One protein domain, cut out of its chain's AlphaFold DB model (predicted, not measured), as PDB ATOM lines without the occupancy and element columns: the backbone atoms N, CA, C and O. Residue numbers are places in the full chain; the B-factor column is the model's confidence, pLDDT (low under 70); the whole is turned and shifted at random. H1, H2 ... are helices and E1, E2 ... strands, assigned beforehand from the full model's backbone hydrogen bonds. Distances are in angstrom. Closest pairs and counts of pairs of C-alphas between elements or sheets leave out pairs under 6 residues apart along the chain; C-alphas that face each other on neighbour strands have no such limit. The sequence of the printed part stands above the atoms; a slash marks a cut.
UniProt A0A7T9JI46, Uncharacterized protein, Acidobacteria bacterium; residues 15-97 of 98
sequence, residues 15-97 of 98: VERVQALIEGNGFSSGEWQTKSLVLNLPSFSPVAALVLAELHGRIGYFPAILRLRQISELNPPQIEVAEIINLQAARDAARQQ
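What this domain is: This is residues 15 to 97 of the 98 residues of an uncharacterized protein of Acidobacteria bacterium (UniProt A0A7T9JI46). A long two-stranded hairpin, E1 and E2, reaches out from a small helical group in which H1 crosses H3 and H2 sits by the last residues of H3; H4 continues from E2, away from the other helices. The hairpin's tip, residues 72 to 77, and the last residues, 92 to 97, stick out. The 83 printed residues run H1, H2, H3, E1, E2, H4, a mixed class with an antiparallel sheet ordered E1 - E2. The whole is loose, with a radius of gyration of the C-alphas of 15.0 A and spans of 43 by 37 by 25 A.

Where its parts are: Find C-alpha 15 at (117.271, 84.683, 85.412), where H1 begins; it runs to residue 23, 12.3 A. H2 follows at residues 29 to 34, 9.1 A. From C-alpha 45 at (107.102, 76.930, 87.956), H3 runs 20.9 A to residue 59. E1 covers residues 64 to 71, 21.8 A, and E2 residues 78 to 86, 23.9 A. H4, residues 87 to 95, 12.4 A, ends at (120.702, 60.604, 98.333).

How they stand to each other: Look at Val 18 and Val 51, the closest C-alphas of H1 and H3, 6.2 A apart: these helices touch at a steep tilt of 51 degrees, the same way. H2 only just touches H3, through residues 58 to 59 of H3 alone, with 3 pairs of C-alphas within 8 A, the closest those of Gln 33 and Ile 59, 5.6 A. H1 and H2 are apart. In the antiparallel hairpin E1 and E2, at 153 degrees, N 65 and O 85 are 2.9 A apart and N 82 and O 67 2.8 A, within hydrogen-bond range. Residues 38 to 39 pair in parallel with residues 64 to 65 of E1. H4 touches no helix. In H1, H3 and H4 every O i to N i+4 pair is within hydrogen-bond range; in H2, 1 of 2.

The domain as a whole: The farthest C-alphas, those of Asn 75 and Gln 96, are 45.1 A apart. The printed part has no cut and no long link. No printed residue is under 70 in pLDDT; H2 has a mean of 78.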
ATOM      1  N   VAL A  15     116.090  84.884  84.557       89.94
ATOM      2  CA  VAL A  15     117.271  84.683  85.412       89.94
ATOM      3  C   VAL A  15     117.687  86.005  86.053       89.94
ATOM      4  O   VAL A  15     117.709  86.106  87.277       89.94
ATOM      5  N   GLU A  16     117.925  87.034  85.235       88.75
ATOM      6  CA  GLU A  16     118.346  88.363  85.701       88.75
ATOM      7  C   GLU A  16     117.313  88.972  86.655       88.75
ATOM      8  O   GLU A  16     117.661  89.542  87.688       88.75
ATOM      9  N   ARG A  17     116.019  88.803  86.351       85.06
ATOM     10  CA  ARG A  17     114.945  89.297  87.220       85.06
ATOM     11  C   ARG A  17     114.906  88.581  88.561       85.06
ATOM     12  O   ARG A  17     114.741  89.248  89.573       85.06
ATOM     13  N   VAL A  18     115.047  87.255  88.592       89.00
ATOM     14  CA  VAL A  18     115.078  86.503  89.856       89.00
ATOM     15  C   VAL A  18     116.291  86.900  90.695       89.00
ATOM     16  O   VAL A  18     116.147  87.088  91.899       89.00
ATOM     17  N   GLN A  19     117.451  87.105  90.075       88.81
ATOM     18  CA  GLN A  19     118.650  87.576  90.771       88.81
ATOM     19  C   GLN A  19     118.434  88.951  91.403       88.81
ATOM     20  O   GLN A  19     118.581  89.091  92.616       88.81
ATOM     21  N   ALA A  20     117.972  89.929  90.619       86.38
ATOM     22  CA  ALA A  20     117.671  91.272  91.117       86.38
ATOM     23  C   ALA A  20     116.610  91.255  92.232       86.38
ATOM     24  O   ALA A  20     116.674  92.021  93.191       86.38
ATOM     25  N   LEU A  21     115.638  90.353  92.117       84.69
ATOM     26  CA  LEU A  21     114.558  90.163  93.073       84.69
ATOM     27  C   LEU A  21     115.060  89.611  94.419       84.69
ATOM     28  O   LEU A  21     114.628  90.068  95.478       84.69
ATOM     29  N   ILE A  22     115.977  88.643  94.384       86.12
ATOM     30  CA  ILE A  22     116.607  88.075  95.578       86.12
ATOM     31  C   ILE A  22     117.601  89.064  96.199       86.12
ATOM     32  O   ILE A  22     117.647  89.179  97.417       86.12
ATOM     33  N   GLU A  23     118.350  89.823  95.402       84.50
ATOM     34  CA  GLU A  23     119.268  90.856  95.901       84.50
ATOM     35  C   GLU A  23     118.536  92.048  96.524       84.50
ATOM     36  O   GLU A  23     118.953  92.573  97.556       84.50
ATOM     37  N   GLY A  24     117.403  92.446  95.942       82.00
ATOM     38  CA  GLY A  24     116.603  93.580  96.398       82.00
ATOM     39  C   GLY A  24     115.852  93.363  97.715       82.00
ATOM     40  O   GLY A  24     115.172  94.276  98.177       82.00
ATOM     41  N   ASN A  25     115.948  92.184  98.338       79.88
ATOM     42  CA  ASN A  25     115.215  91.880  99.569       79.88
ATOM     43  C   ASN A  25     115.853  92.448 100.852       79.88
ATOM     44  O   ASN A  25     115.259  92.340 101.925       79.88
ATOM     45  N   GLY A  26     117.038  93.059 100.737       74.44
ATOM     46  CA  GLY A  26     117.697  93.785 101.822       74.44
ATOM     47  C   GLY A  26     118.410  92.913 102.859       74.44
ATOM     48  O   GLY A  26     118.890  93.460 103.849       74.44
ATOM     49  N   PHE A  27     118.509  91.594 102.663       79.38
ATOM     50  CA  PHE A  27     119.327  90.751 103.537       79.38
ATOM     51  C   PHE A  27     120.817  90.968 103.270       79.38
ATOM     52  O   PHE A  27     121.293  90.883 102.135       79.38
ATOM     53  N   SER A  28     121.575  91.181 104.341       78.75
ATOM     54  CA  SER A  28     123.037  91.167 104.292       78.75
ATOM     55  C   SER A  28     123.582  89.753 104.048       78.75
ATOM     56  O   SER A  28     122.926  88.753 104.346       78.75
ATOM     57  N   SER A  29     124.824  89.643 103.562       76.75
ATOM     58  CA  SER A  29     125.488  88.344 103.350       76.75
ATOM     59  C   SER A  29     125.537  87.475 104.612       76.75
ATOM     60  O   SER A  29     125.428  86.257 104.512       76.75
ATOM     61  N   GLY A  30     125.666  88.088 105.795       77.44
ATOM     62  CA  GLY A  30     125.637  87.368 107.069       77.44
ATOM     63  C   GLY A  30     124.253  86.798 107.385       77.44
ATOM     64  O   GLY A  30     124.134  85.635 107.759       77.44
ATOM     65  N   GLU A  31     123.188  87.570 107.163       80.38
ATOM     66  CA  GLU A  31     121.818  87.113 107.426       80.38
ATOM     67  C   GLU A  31     121.391  85.964 106.518       80.38
ATOM     68  O   GLU A  31     120.685  85.066 106.977       80.38
ATOM     69  N   TRP A  32     121.851  85.961 105.265       81.81
ATOM     70  CA  TRP A  32     121.641  84.850 104.337       81.81
ATOM     71  C   TRP A  32     122.208  83.523 104.844       81.81
ATOM     72  O   TRP A  32     121.646  82.472 104.550       81.81
ATOM     73  N   GLN A  33     123.308  83.564 105.598       76.38
ATOM     74  CA  GLN A  33     123.978  82.367 106.107       76.38
ATOM     75  C   GLN A  33     123.422  81.907 107.457       76.38
ATOM     76  O   GLN A  33     123.462  80.717 107.761       76.38
ATOM     77  N   THR A  34     122.919  82.827 108.284       77.12
ATOM     78  CA  THR A  34     122.526  82.510 109.665       77.12
ATOM     79  C   THR A  34     121.025  82.335 109.863       77.12
ATOM     80  O   THR A  34     120.616  81.726 110.851       77.12
ATOM     81  N   LYS A  35     120.175  82.893 108.990       78.69
ATOM     82  CA  LYS A  35     118.718  82.800 109.155       78.69
ATOM     83  C   LYS A  35     118.177  81.529 108.513       78.69
ATOM     84  O   LYS A  35     118.351  81.293 107.323       78.69
ATOM     85  N   SER A  36     117.414  80.756 109.280       82.00
ATOM     86  CA  SER A  36     116.547  79.728 108.705       82.00
ATOM     87  C   SER A  36     115.422  80.393 107.909       82.00
ATOM     88  O   SER A  36     114.732  81.281 108.413       82.00
ATOM     89  N   LEU A  37     115.240  79.965 106.659       87.12
ATOM     90  CA  LEU A  37     114.277  80.541 105.721       87.12
ATOM     91  C   LEU A  37     113.147  79.555 105.428       87.12
ATOM     92  O   LEU A  37     113.383  78.363 105.219       87.12
ATOM     93  N   VAL A  38     111.930  80.091 105.351       92.50
ATOM     94  CA  VAL A  38     110.750  79.404 104.818       92.50
ATOM     95  C   VAL A  38     110.193  80.257 103.686       92.50
ATOM     96  O   VAL A  38     109.973  81.455 103.870       92.50
ATOM     97  N   LEU A  39     109.992  79.662 102.511       93.06
ATOM     98  CA  LEU A  39     109.582  80.384 101.310       93.06
ATOM     99  C   LEU A  39     108.131  80.099 100.941       93.06
ATOM    100  O   LEU A  39     107.723  78.947 100.818       93.06
ATOM    101  N   ASN A  40     107.382  81.157 100.649       94.38
ATOM    102  CA  ASN A  40     106.201  81.045  99.806       94.38
ATOM    103  C   ASN A  40     106.649  81.194  98.347       94.38
ATOM    104  O   ASN A  40     107.037  82.287  97.935       94.38
ATOM    105  N   LEU A  41     106.675  80.095  97.592       93.44
ATOM    106  CA  LEU A  41     107.157  80.127  96.213       93.44
ATOM    107  C   LEU A  41     106.147  80.808  95.277       93.44
ATOM    108  O   LEU A  41     104.936  80.683  95.476       93.44
ATOM    109  N   PRO A  42     106.621  81.474  94.210       91.50
ATOM    110  CA  PRO A  42     105.737  81.940  93.153       91.50
ATOM    111  C   PRO A  42     105.060  80.755  92.461       91.50
ATOM    112  O   PRO A  42     105.679  79.721  92.223       91.50
ATOM    113  N   SER A  43     103.795  80.920  92.074       88.31
ATOM    114  CA  SER A  43     103.015  79.844  91.443       88.31
ATOM    115  C   SER A  43     103.480  79.487  90.025       88.31
ATOM    116  O   SER A  43     103.073  78.460  89.489       88.31
ATOM    117  N   PHE A  44     104.322  80.316  89.399       90.88
ATOM    118  CA  PHE A  44     104.854  80.049  88.066       90.88
ATOM    119  C   PHE A  44     106.140  79.213  88.145       90.88
ATOM    120  O   PHE A  44     107.196  79.712  88.545       90.88
ATOM    121  N   SER A  45     106.055  77.941  87.741       93.56
ATOM    122  CA  SER A  45     107.102  76.930  87.956       93.56
ATOM    123  C   SER A  45     108.512  77.320  87.489       93.56
ATOM    124  O   SER A  45     109.447  77.075  88.251       93.56
ATOM    125  N   PRO A  46     108.725  77.946  86.309       92.12
ATOM    126  CA  PRO A  46     110.068  78.358  85.892       92.12
ATOM    127  C   PRO A  46     110.715  79.352  86.862       92.12
ATOM    128  O   PRO A  46     111.892  79.230  87.190       92.12
ATOM    129  N   VAL A  47     109.936  80.304  87.377       91.56
ATOM    130  CA  VAL A  47     110.427  81.304  88.336       91.56
ATOM    131  C   VAL A  47     110.681  80.654  89.690       91.56
ATOM    132  O   VAL A  47     111.705  80.928  90.307       91.56
ATOM    133  N   ALA A  48     109.805  79.749  90.134       93.75
ATOM    134  CA  ALA A  48     110.020  78.995  91.367       93.75
ATOM    135  C   ALA A  48     111.326  78.185  91.318       93.75
ATOM    136  O   ALA A  48     112.106  78.214  92.269       93.75
ATOM    137  N   ALA A  49     111.600  77.518  90.193       95.75
ATOM    138  CA  ALA A  49     112.836  76.769  89.988       95.75
ATOM    139  C   ALA A  49     114.076  77.677  90.029       95.75
ATOM    140  O   ALA A  49     115.056  77.339  90.693       95.75
ATOM    141  N   LEU A  50     114.019  78.844  89.377       94.75
ATOM    142  CA  LEU A  50     115.105  79.828  89.409       94.75
ATOM    143  C   LEU A  50     115.355  80.365  90.822       94.75
ATOM    144  O   LEU A  50     116.505  80.434  91.243       94.75
ATOM    145  N   VAL A  51     114.300  80.684  91.578       93.38
ATOM    146  CA  VAL A  51     114.414  81.132  92.976       93.38
ATOM    147  C   VAL A  51     115.104  80.070  93.831       93.38
ATOM    148  O   VAL A  51     116.009  80.390  94.598       93.38
ATOM    149  N   LEU A  52     114.714  78.799  93.688       95.06
ATOM    150  CA  LEU A  52     115.342  77.701  94.424       95.06
ATOM    151  C   LEU A  52     116.811  77.514  94.039       95.06
ATOM    152  O   LEU A  52     117.635  77.300  94.925       95.06
ATOM    153  N   ALA A  53     117.143  77.599  92.748       95.19
ATOM    154  CA  ALA A  53     118.517  77.478  92.267       95.19
ATOM    155  C   ALA A  53     119.410  78.606  92.808       95.19
ATOM    156  O   ALA A  53     120.483  78.335  93.348       95.19
ATOM    157  N   GLU A  54     118.934  79.848  92.723       92.19
ATOM    158  CA  GLU A  54     119.637  81.039  93.197       92.19
ATOM    159  C   GLU A  54     119.882  80.977  94.709       92.19
ATOM    160  O   GLU A  54     121.011  81.129  95.180       92.19
ATOM    161  N   LEU A  55     118.836  80.684  95.487       91.31
ATOM    162  CA  LEU A  55     118.943  80.598  96.941       91.31
ATOM    163  C   LEU A  55     119.845  79.453  97.376       91.31
ATOM    164  O   LEU A  55     120.725  79.671  98.202       91.31
ATOM    165  N   HIS A  56     119.689  78.267  96.789       92.56
ATOM    166  CA  HIS A  56     120.553  77.130  97.089       92.56
ATOM    167  C   HIS A  56     122.031  77.443  96.795       92.56
ATOM    168  O   HIS A  56     122.902  77.043  97.566       92.56
ATOM    169  N   GLY A  57     122.322  78.189  95.724       90.81
ATOM    170  CA  GLY A  57     123.674  78.666  95.423       90.81
ATOM    171  C   GLY A  57     124.232  79.631  96.475       90.81
ATOM    172  O   GLY A  57     125.407  79.537  96.822       90.81
ATOM    173  N   ARG A  58     123.396  80.525  97.017       87.75
ATOM    174  CA  ARG A  58     123.805  81.547  97.998       87.75
ATOM    175  C   ARG A  58     123.952  81.014  99.422       87.75
ATOM    176  O   ARG A  58     124.880  81.413 100.119       87.75
ATOM    177  N   ILE A  59     123.036  80.149  99.860       89.69
ATOM    178  CA  ILE A  59     122.959  79.691 101.261       89.69
ATOM    179  C   ILE A  59     123.512  78.274 101.462       89.69
ATOM    180  O   ILE A  59     123.726  77.855 102.594       89.69
ATOM    181  N   GLY A  60     123.768  77.526 100.382       90.62
ATOM    182  CA  GLY A  60     124.405  76.202 100.426       90.62
ATOM    183  C   GLY A  60     123.485  75.034 100.798       90.62
ATOM    184  O   GLY A  60     123.959  73.906 100.934       90.62
ATOM    185  N   TYR A  61     122.182  75.271 100.954       91.88
ATOM    186  CA  TYR A  61     121.175  74.249 101.250       91.88
ATOM    187  C   TYR A  61     119.816  74.623 100.647       91.88
ATOM    188  O   TYR A  61     119.596  75.763 100.232       91.88
ATOM    189  N   PHE A  62     118.891  73.663 100.567       94.50
ATOM    190  CA  PHE A  62     117.531  73.947 100.113       94.50
ATOM    191  C   PHE A  62     116.645  74.446 101.267       94.50
ATOM    192  O   PHE A  62     116.499  73.748 102.271       94.50
ATOM    193  N   PRO A  63     116.000  75.616 101.141       94.12
ATOM    194  CA  PRO A  63     115.107  76.118 102.180       94.12
ATOM    195  C   PRO A  63     113.807  75.303 102.256       94.12
ATOM    196  O   PRO A  63     113.438  74.596 101.315       94.12
ATOM    197  N   ALA A  64     113.082  75.426 103.369       96.38
ATOM    198  CA  ALA A  64     111.729  74.888 103.464       96.38
ATOM    199  C   ALA A  64     110.747  75.748 102.648       96.38
ATOM    200  O   ALA A  64     110.938  76.960 102.518       96.38
ATOM    201  N   ILE A  65     109.685  75.139 102.119       97.44
ATOM    202  CA  ILE A  65     108.666  75.833 101.320       97.44
ATOM    203  C   ILE A  65     107.268  75.642 101.901       97.44
ATOM    204  O   ILE A  65     106.972  74.614 102.506       97.44
ATOM    205  N   LEU A  66     106.399  76.626 101.700       97.06
ATOM    206  CA  LEU A  66     104.992  76.545 102.067       97.06
ATOM    207  C   LEU A  66     104.186  75.909 100.939       97.06
ATOM    208  O   LEU A  66     104.294  76.318  99.782       97.06
ATOM    209  N   ARG A  67     103.303  74.976 101.296       95.94
ATOM    210  CA  ARG A  67     102.179  74.584 100.449       95.94
ATOM    211  C   ARG A  67     100.921  75.235 100.995       95.94
ATOM    212  O   ARG A  67     100.456  74.898 102.082       95.94
ATOM    213  N   LEU A  68     100.375  76.172 100.236       94.31
ATOM    214  CA  LEU A  68      99.125  76.839 100.579       94.31
ATOM    215  C   LEU A  68      97.939  76.058 100.007       94.31
ATOM    216  O   LEU A  68      98.038  75.475  98.925       94.31
ATOM    217  N   ARG A  69      96.810  76.047 100.718       93.00
ATOM    218  CA  ARG A  69      95.533  75.558 100.177       93.00
ATOM    219  C   ARG A  69      94.384  76.442 100.629       93.00
ATOM    220  O   ARG A  69      94.468  77.087 101.672       93.00
ATOM    221  N   GLN A  70      93.311  76.448  99.850       92.12
ATOM    222  CA  GLN A  70      92.059  77.051 100.288       92.12
ATOM    223  C   GLN A  70      91.410  76.183 101.362       92.12
ATOM    224  O   GLN A  70      91.412  74.953 101.258       92.12
ATOM    225  N   ILE A  71      90.836  76.835 102.367       90.25
ATOM    226  CA  ILE A  71      89.928  76.184 103.303       90.25
ATOM    227  C   ILE A  71      88.562  76.146 102.620       90.25
ATOM    228  O   ILE A  71      87.890  77.174 102.492       90.25
ATOM    229  N   SER A  72      88.182  74.968 102.128       78.44
ATOM    230  CA  SER A  72      86.840  74.738 101.595       78.44
ATOM    231  C   SER A  72      85.805  75.083 102.669       78.44
ATOM    232  O   SER A  72      86.028  74.794 103.839       78.44
ATOM    233  N   GLU A  73      84.680  75.674 102.261       80.25
ATOM    234  CA  GLU A  73      83.515  76.008 103.110       80.25
ATOM    235  C   GLU A  73      83.559  77.342 103.880       80.25
ATOM    236  O   GLU A  73      82.572  77.700 104.521       80.25
ATOM    237  N   LEU A  74      84.623  78.146 103.758       83.44
ATOM    238  CA  LEU A  74      84.638  79.506 104.314       83.44
ATOM    239  C   LEU A  74      84.177  80.563 103.302       83.44
ATOM    240  O   LEU A  74      84.605  80.575 102.147       83.44
ATOM    241  N   ASN A  75      83.329  81.485 103.769       82.62
ATOM    242  CA  ASN A  75      82.928  82.681 103.032       82.62
ATOM    243  C   ASN A  75      83.146  83.931 103.914       82.62
ATOM    244  O   ASN A  75      82.435  84.084 104.909       82.62
ATOM    245  N   PRO A  76      84.120  84.812 103.600       85.19
ATOM    246  CA  PRO A  76      84.968  84.817 102.402       85.19
ATOM    247  C   PRO A  76      86.029  83.695 102.385       85.19
ATOM    248  O   PRO A  76      86.381  83.178 103.448       85.19
ATOM    249  N   PRO A  77      86.569  83.337 101.200       86.56
ATOM    250  CA  PRO A  77      87.611  82.322 101.069       86.56
ATOM    251  C   PRO A  77      88.849  82.658 101.905       86.56
ATOM    252  O   PRO A  77      89.377  83.769 101.825       86.56
ATOM    253  N   GLN A  78      89.345  81.680 102.660       90.50
ATOM    254  CA  GLN A  78      90.595  81.792 103.412       90.50
ATOM    255  C   GLN A  78      91.630  80.795 102.891       90.50
ATOM    256  O   GLN A  78      91.294  79.745 102.340       90.50
ATOM    257  N   ILE A  79      92.902  81.145 103.063       92.44
ATOM    258  CA  ILE A  79      94.045  80.317 102.686       92.44
ATOM    259  C   ILE A  79      94.784  79.938 103.962       92.44
ATOM    260  O   ILE A  79      95.053  80.798 104.799       92.44
ATOM    261  N   GLU A  80      95.154  78.669 104.078       94.00
ATOM    262  CA  GLU A  80      96.009  78.178 105.154       94.00
ATOM    263  C   GLU A  80      97.322  77.606 104.623       94.00
ATOM    264  O   GLU A  80      97.438  77.199 103.460       94.00
ATOM    265  N   VAL A  81      98.312  77.539 105.514       96.12
ATOM    266  CA  VAL A  81      99.521  76.745 105.301       96.12
ATOM    267  C   VAL A  81      99.154  75.285 105.531       96.12
ATOM    268  O   VAL A  81      99.083  74.819 106.662       96.12
ATOM    269  N   ALA A  82      98.916  74.566 104.441       95.69
ATOM    270  CA  ALA A  82      98.577  73.152 104.486       95.69
ATOM    271  C   ALA A  82      99.772  72.288 104.902       95.69
ATOM    272  O   ALA A  82      99.595  71.197 105.438       95.69
ATOM    273  N   GLU A  83     100.983  72.740 104.571       97.19
ATOM    274  CA  GLU A  83     102.215  71.996 104.787       97.19
ATOM    275  C   GLU A  83     103.432  72.923 104.736       97.19
ATOM    276  O   GLU A  83     103.465  73.887 103.964       97.19
ATOM    277  N   ILE A  84     104.454  72.584 105.521       97.31
ATOM    278  CA  ILE A  84     105.808  73.120 105.386       97.31
ATOM    279  C   ILE A  84     106.690  71.972 104.900       97.31
ATOM    280  O   ILE A  84     106.927  71.011 105.630       97.31
ATOM    281  N   ILE A  85     107.175  72.065 103.668       97.50
ATOM    282  CA  ILE A  85     107.942  71.008 103.010       97.50
ATOM    283  C   ILE A  85     109.432  71.311 103.170       97.50
ATOM    284  O   ILE A  85     109.924  72.322 102.668       97.50
ATOM    285  N   ASN A  86     110.171  70.424 103.841       96.88
ATOM    286  CA  ASN A  86     111.623  70.538 103.979       96.88
ATOM    287  C   ASN A  86     112.332  69.941 102.749       96.88
ATOM    288  O   ASN A  86     112.569  68.734 102.668       96.88
ATOM    289  N   LEU A  87     112.687  70.803 101.793       96.75
ATOM    290  CA  LEU A  87     113.344  70.391 100.551       96.75
ATOM    291  C   LEU A  87     114.759  69.832 100.772       96.75
ATOM    292  O   LEU A  87     115.181  68.945 100.029       96.75
ATOM    293  N   GLN A  88     115.484  70.306 101.791       95.75
ATOM    294  CA  GLN A  88     116.798  69.757 102.131       95.75
ATOM    295  C   GLN A  88     116.671  68.316 102.631       95.75
ATOM    296  O   GLN A  88     117.353  67.433 102.119       95.75
ATOM    297  N   ALA A  89     115.727  68.052 103.538       96.38
ATOM    298  CA  ALA A  89     115.452  66.697 104.013       96.38
ATOM    299  C   ALA A  89     115.007  65.765 102.871       96.38
ATOM    300  O   ALA A  89     115.471  64.628 102.793       96.38
ATOM    301  N   ALA A  90     114.165  66.247 101.948       96.56
ATOM    302  CA  ALA A  90     113.760  65.482 100.768       96.56
ATOM    303  C   ALA A  90     114.959  65.113  99.874       96.56
ATOM    304  O   ALA A  90     115.087  63.967  99.437       96.56
ATOM    305  N   ARG A  91     115.877  66.061  99.638       95.62
ATOM    306  CA  ARG A  91     117.129  65.807  98.909       95.62
ATOM    307  C   ARG A  91     118.008  64.785  99.628       95.62
ATOM    308  O   ARG A  91     118.575  63.910  98.973       95.62
ATOM    309  N   ASP A  92     118.163  64.915 100.941       96.88
ATOM    310  CA  ASP A  92     119.025  64.035 101.728       96.88
ATOM    311  C   ASP A  92     118.476  62.606 101.758       96.88
ATOM    312  O   ASP A  92     119.237  61.661 101.554       96.88
ATOM    313  N   ALA A  93     117.155  62.439 101.874       97.19
ATOM    314  CA  ALA A  93     116.493  61.144 101.733       97.19
ATOM    315  C   ALA A  93     116.714  60.528 100.339       97.19
ATOM    316  O   ALA A  93     117.052  59.352 100.234       97.19
ATOM    317  N   ALA A  94     116.601  61.323  99.268       96.50
ATOM    318  CA  ALA A  94     116.858  60.854  97.905       96.50
ATOM    319  C   ALA A  94     118.321  60.424  97.679       96.50
ATOM    320  O   ALA A  94     118.589  59.538  96.869       96.50
ATOM    321  N   ARG A  95     119.288  61.016  98.396       94.12
ATOM    322  CA  ARG A  95     120.702  60.604  98.333       94.12
ATOM    323  C   ARG A  95     120.958  59.226  98.941       94.12
ATOM    324  O   ARG A  95     121.863  58.554  98.465       94.12
ATOM    325  N   GLN A  96     120.183  58.813  99.943       95.00
ATOM    326  CA  GLN A  96     120.320  57.495 100.581       95.00
ATOM    327  C   GLN A  96     119.813  56.338  99.707       95.00
ATOM    328  O   GLN A  96     120.031  55.180 100.037       95.00
ATOM    329  N   GLN A  97     119.123  56.640  98.605       91.44
ATOM    330  CA  GLN A  97     118.562  55.654  97.675       91.44
ATOM    331  C   GLN A  97     119.476  55.379  96.466       91.44
ATOM    332  O   GLN A  97     119.032  54.762  95.499       91.44
TER     333      GLN A  97